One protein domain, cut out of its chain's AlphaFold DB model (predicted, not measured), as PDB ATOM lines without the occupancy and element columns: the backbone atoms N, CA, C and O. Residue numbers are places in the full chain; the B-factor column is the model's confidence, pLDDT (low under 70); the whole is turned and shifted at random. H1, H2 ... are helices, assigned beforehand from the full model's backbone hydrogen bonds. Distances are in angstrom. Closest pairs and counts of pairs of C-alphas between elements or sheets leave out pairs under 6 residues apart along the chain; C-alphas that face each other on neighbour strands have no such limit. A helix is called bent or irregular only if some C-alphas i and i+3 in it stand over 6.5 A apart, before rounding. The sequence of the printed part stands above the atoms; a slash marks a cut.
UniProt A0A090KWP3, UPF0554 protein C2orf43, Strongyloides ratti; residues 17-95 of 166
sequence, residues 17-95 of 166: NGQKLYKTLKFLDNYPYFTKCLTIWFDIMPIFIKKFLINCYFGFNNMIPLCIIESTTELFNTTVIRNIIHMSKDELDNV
ATOM      1  N   ASN A  17      83.292 122.099  65.614       94.56
ATOM      2  CA  ASN A  17      84.451 122.945  65.895       94.56
ATOM      3  C   ASN A  17      84.346 123.610  67.268       94.56
ATOM      4  O   ASN A  17      85.336 123.621  68.002       94.56
ATOM      5  N   GLY A  18      83.151 124.065  67.656       94.06
ATOM      6  CA  GLY A  18      82.881 124.620  68.980       94.06
ATOM      7  C   GLY A  18      83.261 123.650  70.093       94.06
ATOM      8  O   GLY A  18      84.059 123.992  70.959       94.06
ATOM      9  N   GLN A  19      82.816 122.394  70.025       94.69
ATOM     10  CA  GLN A  19      83.135 121.379  71.038       94.69
ATOM     11  C   GLN A  19      84.639 121.085  71.151       94.69
ATOM     12  O   GLN A  19      85.153 120.870  72.253       94.69
ATOM     13  N   LYS A  20      85.353 121.062  70.016       94.69
ATOM     14  CA  LYS A  20      86.804 120.823  69.980       94.69
ATOM     15  C   LYS A  20      87.579 122.001  70.568       94.69
ATOM     16  O   LYS A  20      88.506 121.782  71.346       94.69
ATOM     17  N   LEU A  21      87.201 123.227  70.203       94.69
ATOM     18  CA  LEU A  21      87.940 124.440  70.555       94.69
ATOM     19  C   LEU A  21      87.559 124.996  71.936       94.69
ATOM     20  O   LEU A  21      88.374 125.630  72.601       94.69
ATOM     21  N   TYR A  22      86.353 124.720  72.427       94.88
ATOM     22  CA  TYR A  22      85.859 125.296  73.677       94.88
ATOM     23  C   TYR A  22      86.765 124.992  74.878       94.88
ATOM     24  O   TYR A  22      87.090 125.880  75.665       94.88
ATOM     25  N   LYS A  23      87.239 123.746  75.006       94.50
ATOM     26  CA  LYS A  23      88.102 123.342  76.130       94.50
ATOM     27  C   LYS A  23      89.440 124.079  76.126       94.50
ATOM     28  O   LYS A  23      89.915 124.468  77.192       94.50
ATOM     29  N   THR A  24      90.044 124.260  74.953       95.25
ATOM     30  CA  THR A  24      91.331 124.953  74.822       95.25
ATOM     31  C   THR A  24      91.169 126.445  75.073       95.25
ATOM     32  O   THR A  24      91.944 127.002  75.845       95.25
ATOM     33  N   LEU A  25      90.131 127.077  74.518       95.31
ATOM     34  CA  LEU A  25      89.833 128.490  74.763       95.31
ATOM     35  C   LEU A  25      89.562 128.762  76.239       95.31
ATOM     36  O   LEU A  25      90.195 129.634  76.823       95.31
ATOM     37  N   LYS A  26      88.708 127.954  76.874       95.25
ATOM     38  CA  LYS A  26      88.408 128.065  78.306       95.25
ATOM     39  C   LYS A  26      89.656 127.912  79.170       95.25
ATOM     40  O   LYS A  26      89.818 128.631  80.150       95.25
ATOM     41  N   PHE A  27      90.546 126.984  78.823       96.50
ATOM     42  CA  PHE A  27      91.818 126.831  79.525       96.50
ATOM     43  C   PHE A  27      92.698 128.079  79.371       96.50
ATOM     44  O   PHE A  27      93.166 128.623  80.368       96.50
ATOM     45  N   LEU A  28      92.894 128.565  78.147       96.19
ATOM     46  CA  LEU A  28      93.744 129.728  77.883       96.19
ATOM     47  C   LEU A  28      93.186 131.026  78.495       96.19
ATOM     48  O   LEU A  28      93.964 131.851  78.979       96.19
ATOM     49  N   ASP A  29      91.865 131.196  78.517       95.44
ATOM     50  CA  ASP A  29      91.194 132.345  79.137       95.44
ATOM     51  C   ASP A  29      91.330 132.315  80.673       95.44
ATOM     52  O   ASP A  29      91.701 133.314  81.289       95.44
ATOM     53  N   ASN A  30      91.161 131.139  81.296       96.25
ATOM     54  CA  ASN A  30      91.303 130.967  82.748       96.25
ATOM     55  C   ASN A  30      92.745 131.153  83.260       96.25
ATOM     56  O   ASN A  30      92.941 131.494  84.427       96.25
ATOM     57  N   TYR A  31      93.759 130.928  82.416       96.31
ATOM     58  CA  TYR A  31      95.176 131.067  82.773       96.31
ATOM     59  C   TYR A  31      95.860 132.185  81.958       96.31
ATOM     60  O   TYR A  31      96.746 131.916  81.140       96.31
ATOM     61  N   PRO A  32      95.534 133.469  82.204       92.62
ATOM     62  CA  PRO A  32      95.985 134.579  81.361       92.62
ATOM     63  C   PRO A  32      97.506 134.780  81.374       92.62
ATOM     64  O   PRO A  32      98.079 135.206  80.371       92.62
ATOM     65  N   TYR A  33      98.185 134.455  82.480       94.44
ATOM     66  CA  TYR A  33      99.649 134.508  82.560       94.44
ATOM     67  C   TYR A  33     100.315 133.427  81.708       94.44
ATOM     68  O   TYR A  33     101.316 133.709  81.052       94.44
ATOM     69  N   PHE A  34      99.746 132.217  81.679       95.31
ATOM     70  CA  PHE A  34     100.223 131.137  80.817       95.31
ATOM     71  C   PHE A  34     100.051 131.519  79.346       95.31
ATOM     72  O   PHE A  34     101.009 131.460  78.578       95.31
ATOM     73  N   THR A  35      98.871 132.022  78.979       94.00
ATOM     74  CA  THR A  35      98.586 132.510  77.624       94.00
ATOM     75  C   THR A  35      99.536 133.635  77.224       94.00
ATOM     76  O   THR A  35     100.137 133.569  76.159       94.00
ATOM     77  N   LYS A  36      99.772 134.617  78.105       94.44
ATOM     78  CA  LYS A  36     100.754 135.683  77.866       94.44
ATOM     79  C   LYS A  36     102.166 135.128  77.662       94.44
ATOM     80  O   LYS A  36     102.866 135.580  76.764       94.44
ATOM     81  N   CYS A  37     102.589 134.164  78.479       94.88
ATOM     82  CA  CYS A  37     103.899 133.527  78.344       94.88
ATOM     83  C   CYS A  37     104.045 132.792  77.004       94.88
ATOM     84  O   CYS A  37     105.121 132.808  76.411       94.88
ATOM     85  N   LEU A  38     102.969 132.171  76.515       93.81
ATOM     86  CA  LEU A  38     102.948 131.485  75.227       93.81
ATOM     87  C   LEU A  38     103.016 132.474  74.052       93.81
ATOM     88  O   LEU A  38     103.721 132.220  73.079       93.81
ATOM     89  N   THR A  39     102.316 133.607  74.142       94.88
ATOM     90  CA  THR A  39     102.167 134.551  73.022       94.88
ATOM     91  C   THR A  39     103.221 135.652  72.972       94.88
ATOM     92  O   THR A  39     103.362 136.277  71.927       94.88
ATOM     93  N   ILE A  40     103.984 135.896  74.047       95.06
ATOM     94  CA  ILE A  40     104.951 137.012  74.123       95.06
ATOM     95  C   ILE A  40     105.983 137.001  72.988       95.06
ATOM     96  O   ILE A  40     106.427 138.050  72.525       95.06
ATOM     97  N   TRP A  41     106.321 135.813  72.483       93.56
ATOM     98  CA  TRP A  41     107.217 135.643  71.342       93.56
ATOM     99  C   TRP A  41     106.700 136.337  70.078       93.56
ATOM    100  O   TRP A  41     107.503 136.817  69.280       93.56
ATOM    101  N   PHE A  42     105.381 136.463  69.907       93.81
ATOM    102  CA  PHE A  42     104.794 137.177  68.776       93.81
ATOM    103  C   PHE A  42     105.055 138.681  68.821       93.81
ATOM    104  O   PHE A  42     105.181 139.295  67.762       93.81
ATOM    105  N   ASP A  43     105.196 139.278  70.003       93.62
ATOM    106  CA  ASP A  43     105.495 140.710  70.125       93.62
ATOM    107  C   ASP A  43     106.958 141.011  69.770       93.62
ATOM    108  O   ASP A  43     107.262 142.064  69.216       93.62
ATOM    109  N   ILE A  44     107.855 140.061  70.047       94.62
ATOM    110  CA  ILE A  44     109.296 140.171  69.773       94.62
ATOM    111  C   ILE A  44     109.609 139.807  68.312       94.62
ATOM    112  O   ILE A  44     110.583 140.290  67.737       94.62
ATOM    113  N   MET A  45     108.787 138.952  67.698       94.12
ATOM    114  CA  MET A  45     109.024 138.439  66.352       94.12
ATOM    115  C   MET A  45     109.018 139.562  65.295       94.12
ATOM    116  O   MET A  45     108.016 140.273  65.155       94.12
ATOM    117  N   PRO A  46     110.083 139.695  64.480       95.12
ATOM    118  CA  PRO A  46     110.117 140.645  63.375       95.12
ATOM    119  C   PRO A  46     108.977 140.440  62.369       95.12
ATOM    120  O   PRO A  46     108.596 139.313  62.046       95.12
ATOM    121  N   ILE A  47     108.486 141.542  61.795       93.88
ATOM    122  CA  ILE A  47     107.353 141.545  60.851       93.88
ATOM    123  C   ILE A  47     107.621 140.665  59.623       93.88
ATOM    124  O   ILE A  47     106.721 139.968  59.160       93.88
ATOM    125  N   PHE A  48     108.852 140.650  59.105       93.94
ATOM    126  CA  PHE A  48     109.183 139.821  57.943       93.94
ATOM    127  C   PHE A  48     109.050 138.320  58.246       93.94
ATOM    128  O   PHE A  48     108.626 137.572  57.369       93.94
ATOM    129  N   ILE A  49     109.332 137.885  59.483       94.56
ATOM    130  CA  ILE A  49     109.154 136.487  59.907       94.56
ATOM    131  C   ILE A  49     107.663 136.161  60.012       94.56
ATOM    132  O   ILE A  49     107.241 135.121  59.514       94.56
ATOM    133  N   LYS A  50     106.848 137.065  60.578       94.50
ATOM    134  CA  LYS A  50     105.378 136.915  60.611       94.50
ATOM    135  C   LYS A  50     104.820 136.696  59.206       94.50
ATOM    136  O   LYS A  50     104.169 135.688  58.951       94.50
ATOM    137  N   LYS A  51     105.151 137.598  58.276       93.12
ATOM    138  CA  LYS A  51     104.713 137.511  56.875       93.12
ATOM    139  C   LYS A  51     105.229 136.246  56.191       93.12
ATOM    140  O   LYS A  51     104.490 135.620  55.441       93.12
ATOM    141  N   PHE A  52     106.466 135.839  56.474       92.81
ATOM    142  CA  PHE A  52     107.020 134.590  55.957       92.81
ATOM    143  C   PHE A  52     106.227 133.364  56.434       92.81
ATOM    144  O   PHE A  52     105.823 132.566  55.598       92.81
ATOM    145  N   LEU A  53     105.925 133.243  57.734       92.69
ATOM    146  CA  LEU A  53     105.126 132.132  58.278       92.69
ATOM    147  C   LEU A  53     103.715 132.085  57.676       92.69
ATOM    148  O   LEU A  53     103.230 131.011  57.322       92.69
ATOM    149  N   ILE A  54     103.080 133.250  57.526       91.94
ATOM    150  CA  ILE A  54     101.758 133.383  56.902       91.94
ATOM    151  C   ILE A  54     101.807 132.897  55.448       91.94
ATOM    152  O   ILE A  54     100.982 132.079  55.047       91.94
ATOM    153  N   ASN A  55     102.813 133.321  54.679       90.56
ATOM    154  CA  ASN A  55     103.009 132.868  53.301       90.56
ATOM    155  C   ASN A  55     103.364 131.377  53.212       90.56
ATOM    156  O   ASN A  55     102.935 130.708  52.278       90.56
ATOM    157  N   CYS A  56     104.094 130.814  54.178       89.50
ATOM    158  CA  CYS A  56     104.328 129.371  54.237       89.50
ATOM    159  C   CYS A  56     103.023 128.588  54.441       89.50
ATOM    160  O   CYS A  56     102.847 127.544  53.819       89.50
ATOM    161  N   TYR A  57     102.119 129.081  55.292       88.44
ATOM    162  CA  TYR A  57     100.839 128.426  55.568       88.44
ATOM    163  C   TYR A  57      99.860 128.528  54.393       88.44
ATOM    164  O   TYR A  57      99.232 127.545  54.003       88.44
ATOM    165  N   PHE A  58      99.737 129.719  53.814       85.12
ATOM    166  CA  PHE A  58      98.803 129.978  52.722       85.12
ATOM    167  C   PHE A  58      99.346 129.629  51.329       85.12
ATOM    168  O   PHE A  58      98.569 129.523  50.379       85.12
ATOM    169  N   GLY A  59     100.652 129.393  51.223       80.38
ATOM    170  CA  GLY A  59     101.378 129.200  49.975       80.38
ATOM    171  C   GLY A  59     101.936 130.517  49.431       80.38
ATOM    172  O   GLY A  59     101.304 131.564  49.513       80.38
ATOM    173  N   PHE A  60     103.123 130.456  48.818       73.62
ATOM    174  CA  PHE A  60     103.785 131.614  48.195       73.62
ATOM    175  C   PHE A  60     103.129 132.082  46.886       73.62
ATOM    176  O   PHE A  60     103.604 133.023  46.254       73.62
ATOM    177  N   ASN A  61     102.062 131.417  46.450       65.94
ATOM    178  CA  ASN A  61     101.351 131.791  45.239       65.94
ATOM    179  C   ASN A  61     100.504 133.042  45.519       65.94
ATOM    180  O   ASN A  61      99.866 133.129  46.565       65.94
ATOM    181  N   ASN A  62     100.410 133.967  44.556       63.09
ATOM    182  CA  ASN A  62      99.572 135.181  44.620       63.09
ATOM    183  C   ASN A  62      98.047 134.895  44.672       63.09
ATOM    184  O   ASN A  62      97.243 135.726  44.261       63.09
ATOM    185  N   MET A  63      97.626 133.713  45.131       73.00
ATOM    186  CA  MET A  63      96.218 133.349  45.283       73.00
ATOM    187  C   MET A  63      95.558 134.082  46.452       73.00
ATOM    188  O   MET A  63      94.338 134.217  46.447       73.00
ATOM    189  N   ILE A  64      96.334 134.565  47.432       84.06
ATOM    190  CA  ILE A  64      95.790 135.280  48.590       84.06
ATOM    191  C   ILE A  64      96.042 136.790  48.469       84.06
ATOM    192  O   ILE A  64      97.196 137.208  48.343       84.06
ATOM    193  N   PRO A  65      94.985 137.620  48.541       86.81
ATOM    194  CA  PRO A  65      95.093 139.072  48.632       86.81
ATOM    195  C   PRO A  65      96.061 139.566  49.718       86.81
ATOM    196  O   PRO A  65      96.037 139.101  50.858       86.81
ATOM    197  N   LEU A  66      96.857 140.591  49.391       88.88
ATOM    198  CA  LEU A  66      97.808 141.210  50.327       88.88
ATOM    199  C   LEU A  66      97.143 141.698  51.622       88.88
ATOM    200  O   LEU A  66      97.721 141.540  52.694       88.88
ATOM    201  N   CYS A  67      95.911 142.206  51.540       90.44
ATOM    202  CA  CYS A  67      95.158 142.665  52.707       90.44
ATOM    203  C   CYS A  67      94.904 141.547  53.733       90.44
ATOM    204  O   CYS A  67      94.897 141.817  54.932       90.44
ATOM    205  N   ILE A  68      94.750 140.289  53.299       90.88
ATOM    206  CA  ILE A  68      94.589 139.143  54.204       90.88
ATOM    207  C   ILE A  68      95.908 138.854  54.914       90.88
ATOM    208  O   ILE A  68      95.906 138.596  56.115       90.88
ATOM    209  N   ILE A  69      97.039 138.934  54.209       91.81
ATOM    210  CA  ILE A  69      98.366 138.743  54.812       91.81
ATOM    211  C   ILE A  69      98.631 139.833  55.854       91.81
ATOM    212  O   ILE A  69      99.113 139.537  56.948       91.81
ATOM    213  N   GLU A  70      98.301 141.084  55.536       92.94
ATOM    214  CA  GLU A  70      98.441 142.217  56.452       92.94
ATOM    215  C   GLU A  70      97.546 142.054  57.681       92.94
ATOM    216  O   GLU A  70      98.068 142.027  58.793       92.94
ATOM    217  N   SER A  71      96.252 141.794  57.484       93.00
ATOM    218  CA  SER A  71      95.301 141.560  58.581       93.00
ATOM    219  C   SER A  71      95.732 140.379  59.455       93.00
ATOM    220  O   SER A  71      95.731 140.461  60.679       93.00
ATOM    221  N   THR A  72      96.190 139.282  58.842       93.69
ATOM    222  CA  THR A  72      96.684 138.109  59.580       93.69
ATOM    223  C   THR A  72      97.948 138.445  60.372       93.69
ATOM    224  O   THR A  72      98.125 137.944  61.477       93.69
ATOM    225  N   THR A  73      98.821 139.312  59.849       95.12
ATOM    226  CA  THR A  73     100.046 139.749  60.539       95.12
ATOM    227  C   THR A  73      99.728 140.518  61.822       95.12
ATOM    228  O   THR A  73     100.441 140.358  62.814       95.12
ATOM    229  N   GLU A  74      98.656 141.312  61.833       94.56
ATOM    230  CA  GLU A  74      98.203 142.057  63.016       94.56
ATOM    231  C   GLU A  74      97.706 141.134  64.138       94.56
ATOM    232  O   GLU A  74      97.856 141.463  65.316       94.56
ATOM    233  N   LEU A  75      97.217 139.935  63.793       94.88
ATOM    234  CA  LEU A  75      96.828 138.917  64.775       94.88
ATOM    235  C   LEU A  75      98.025 138.379  65.571       94.88
ATOM    236  O   LEU A  75      97.838 137.879  66.676       94.88
ATOM    237  N   PHE A  76      99.260 138.498  65.067       94.75
ATOM    238  CA  PHE A  76     100.478 138.112  65.793       94.75
ATOM    239  C   PHE A  76     100.860 139.182  66.828       94.75
ATOM    240  O   PHE A  76     101.925 139.801  66.747       94.75
ATOM    241  N   ASN A  77      99.985 139.401  67.804       95.62
ATOM    242  CA  ASN A  77     100.185 140.297  68.934       95.62
ATOM    243  C   ASN A  77      99.550 139.682  70.187       95.62
ATOM    244  O   ASN A  77      98.419 139.196  70.141       95.62
ATOM    245  N   THR A  78     100.252 139.719  71.320       95.75
ATOM    246  CA  THR A  78      99.777 139.097  72.568       95.75
ATOM    247  C   THR A  78      98.417 139.623  73.013       95.75
ATOM    248  O   THR A  78      97.557 138.846  73.424       95.75
ATOM    249  N   THR A  79      98.213 140.938  72.964       95.75
ATOM    250  CA  THR A  79      96.952 141.554  73.390       95.75
ATOM    251  C   THR A  79      95.823 141.154  72.451       95.75
ATOM    252  O   THR A  79      94.756 140.766  72.918       95.75
ATOM    253  N   VAL A  80      96.079 141.169  71.140       96.25
ATOM    254  CA  VAL A  80      95.095 140.768  70.126       96.25
ATOM    255  C   VAL A  80      94.688 139.305  70.306       96.25
ATOM    256  O   VAL A  80      93.498 139.022  70.399       96.25
ATOM    257  N   ILE A  81      95.641 138.381  70.460       96.38
ATOM    258  CA  ILE A  81      95.339 136.954  70.663       96.38
ATOM    259  C   ILE A  81      94.545 136.724  71.945       96.38
ATOM    260  O   ILE A  81      93.594 135.952  71.943       96.38
ATOM    261  N   ARG A  82      94.906 137.397  73.043       95.81
ATOM    262  CA  ARG A  82      94.152 137.283  74.298       95.81
ATOM    263  C   ARG A  82      92.713 137.762  74.138       95.81
ATOM    264  O   ARG A  82      91.812 137.101  74.641       95.81
ATOM    265  N   ASN A  83      92.500 138.855  73.408       96.62
ATOM    266  CA  ASN A  83      91.158 139.347  73.112       96.62
ATOM    267  C   ASN A  83      90.382 138.356  72.238       96.62
ATOM    268  O   ASN A  83      89.229 138.078  72.540       96.62
ATOM    269  N   ILE A  84      91.009 137.777  71.208       96.50
ATOM    270  CA  ILE A  84      90.386 136.742  70.367       96.50
ATOM    271  C   ILE A  84      89.982 135.536  71.214       96.50
ATOM    272  O   ILE A  84      88.848 135.089  71.124       96.50
ATOM    273  N   ILE A  85      90.876 135.039  72.075       97.12
ATOM    274  CA  ILE A  85      90.585 133.902  72.959       97.12
ATOM    275  C   ILE A  85      89.379 134.206  73.848       97.12
ATOM    276  O   ILE A  85      88.469 133.383  73.942       97.12
ATOM    277  N   HIS A  86      89.376 135.383  74.474       96.75
ATOM    278  CA  HIS A  86      88.303 135.808  75.360       96.75
ATOM    279  C   HIS A  86      86.965 135.929  74.620       96.75
ATOM    280  O   HIS A  86      85.982 135.329  75.043       96.75
ATOM    281  N   MET A  87      86.941 136.630  73.480       96.88
ATOM    282  CA  MET A  87      85.732 136.818  72.671       96.88
ATOM    283  C   MET A  87      85.209 135.493  72.116       96.88
ATOM    284  O   MET A  87      84.030 135.209  72.255       96.88
ATOM    285  N   SER A  88      86.070 134.630  71.568       95.88
ATOM    286  CA  SER A  88      85.633 133.324  71.060       95.88
ATOM    287  C   SER A  88      85.092 132.418  72.169       95.88
ATOM    288  O   SER A  88      84.164 131.649  71.939       95.88
ATOM    289  N   LYS A  89      85.658 132.481  73.381       96.38
ATOM    290  CA  LYS A  89      85.115 131.772  74.550       96.38
ATOM    291  C   LYS A  89      83.745 132.329  74.930       96.38
ATOM    292  O   LYS A  89      82.842 131.542  75.198       96.38
ATOM    293  N   ASP A  90      83.609 133.652  74.968       96.19
ATOM    294  CA  ASP A  90      82.359 134.335  75.305       96.19
ATOM    295  C   ASP A  90      81.245 134.010  74.298       96.19
ATOM    296  O   ASP A  90      80.161 133.592  74.694       96.19
ATOM    297  N   GLU A  91      81.540 134.063  72.997       94.31
ATOM    298  CA  GLU A  91      80.616 133.652  71.935       94.31
ATOM    299  C   GLU A  91      80.181 132.189  72.094       94.31
ATOM    300  O   GLU A  91      78.997 131.877  71.995       94.31
ATOM    301  N   LEU A  92      81.106 131.276  72.406       94.62
ATOM    302  CA  LEU A  92      80.761 129.869  72.632       94.62
ATOM    303  C   LEU A  92      79.879 129.657  73.876       94.62
ATOM    304  O   LEU A  92      79.049 128.745  73.875       94.62
ATOM    305  N   ASP A  93      80.051 130.464  74.925       94.31
ATOM    306  CA  ASP A  93      79.230 130.399  76.139       94.31
ATOM    307  C   ASP A  93      77.833 131.008  75.927       94.31
ATOM    308  O   ASP A  93      76.853 130.477  76.450       94.31
ATOM    309  N   ASN A  94      77.739 132.098  75.159       93.62
ATOM    310  CA  ASN A  94      76.531 132.924  75.083       93.62
ATOM    311  C   ASN A  94      75.674 132.669  73.835       93.62
ATOM    312  O   ASN A  94      74.457 132.849  73.887       93.62
ATOM    313  N   VAL A  95      76.256 132.221  72.717       92.19
ATOM    314  CA  VAL A  95      75.519 131.935  71.470       92.19
ATOM    315  C   VAL A  95      74.888 130.542  71.550       92.19
ATOM    316  O   VAL A  95      75.327 129.574  70.917       92.19
TER     317      VAL A  95
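Overview. This is residues 17 to 95 of the 166 residues of the protein "UPF0554 protein C2orf43" of Strongyloides ratti (UniProt A0A090KWP3). What shape do these atoms make? They make an open arch of five helices, in which H1, H2 and H3 follow one another round three sides of a frame, and the returning H4 and H5 pack on H3 and H1, the near end of H5 also packing on H2. The middle between the H1 and H5 side and the H3 and H4 side is empty. What is the make-up? The printed part has 79 residues with five named helices, H1 to H5 in order, and no named strand; the class is all helix. How compact is it? It is only just loose, close to compact, with a radius of gyration of the C-alphas of 14.3 A and spans of 38 by 27 by 17 A.

Along the chain. Where do the first helices lie? H1 is residues 17 to 30, 19.9 A from C-alpha 17 at (84.451, 122.945, 65.895) to C-alpha 30, and H2 is residues 32 to 44, 18.5 A long. Both are irregular, H1 only just: C-alphas 20 and 23 are 6.8 A apart, and C-alphas 38 and 41 are 7.1 A apart. What follows? H3 is residues 47 to 58, 16.5 A long, beginning at C-alpha 47 (107.353, 141.545, 60.851), and H4 is residues 66 to 74. H5, residues 78 to 94, is the longest helix by residues, 24.2 A long, and ends at C-alpha 94 (76.531, 132.924, 75.083).

Arrangement. What does H1 touch? H1 touches H2 only at the corner, about perpendicular at 85 degrees, and only just, with 3 pairs of C-alphas within 8 A; the closest C-alphas are those of Leu 28 and Thr 35, 5.6 A apart. H1 touches H5 at a steep tilt of 57 degrees, opposite ways, with the C-alphas of Leu 25 and Lys 89 closest at 5.8 A. How does H5 stand to H2 and H4? With residues 78 to 82 alone H5 touches H2, at a steep tilt of 42 degrees, opposite ways; the closest C-alphas are those of Thr 39 and Thr 78, 5.2 A apart. H4 and H5 are close but not clearly touching, the C-alphas of Glu 74 and Val 80 being closest at 7.9 A. Where does H3 stand? H3 touches H4 at a steep tilt of 61 degrees, opposite ways, with the C-alphas of Lys 50 and Thr 73 closest at 6.0 A, and is apart from H1 and H5. What do the backbones show? Each O i to N i+4 pair is within hydrogen-bond range in H3, H4 and H5, against 8 of 10 in H1 and 6 of 9 in H2.

Size, cuts and confidence. How large is it? The two C-alphas farthest apart, those of Asn 30 and Asn 62, are 39.2 A apart. How is it linked? The printed part has no cut; H3 to H4 is a short link of 7 residues and the other links are tight. Where is confidence low? The mean pLDDT of the printed part is 92.5, and residues 61 to 62 are under 70.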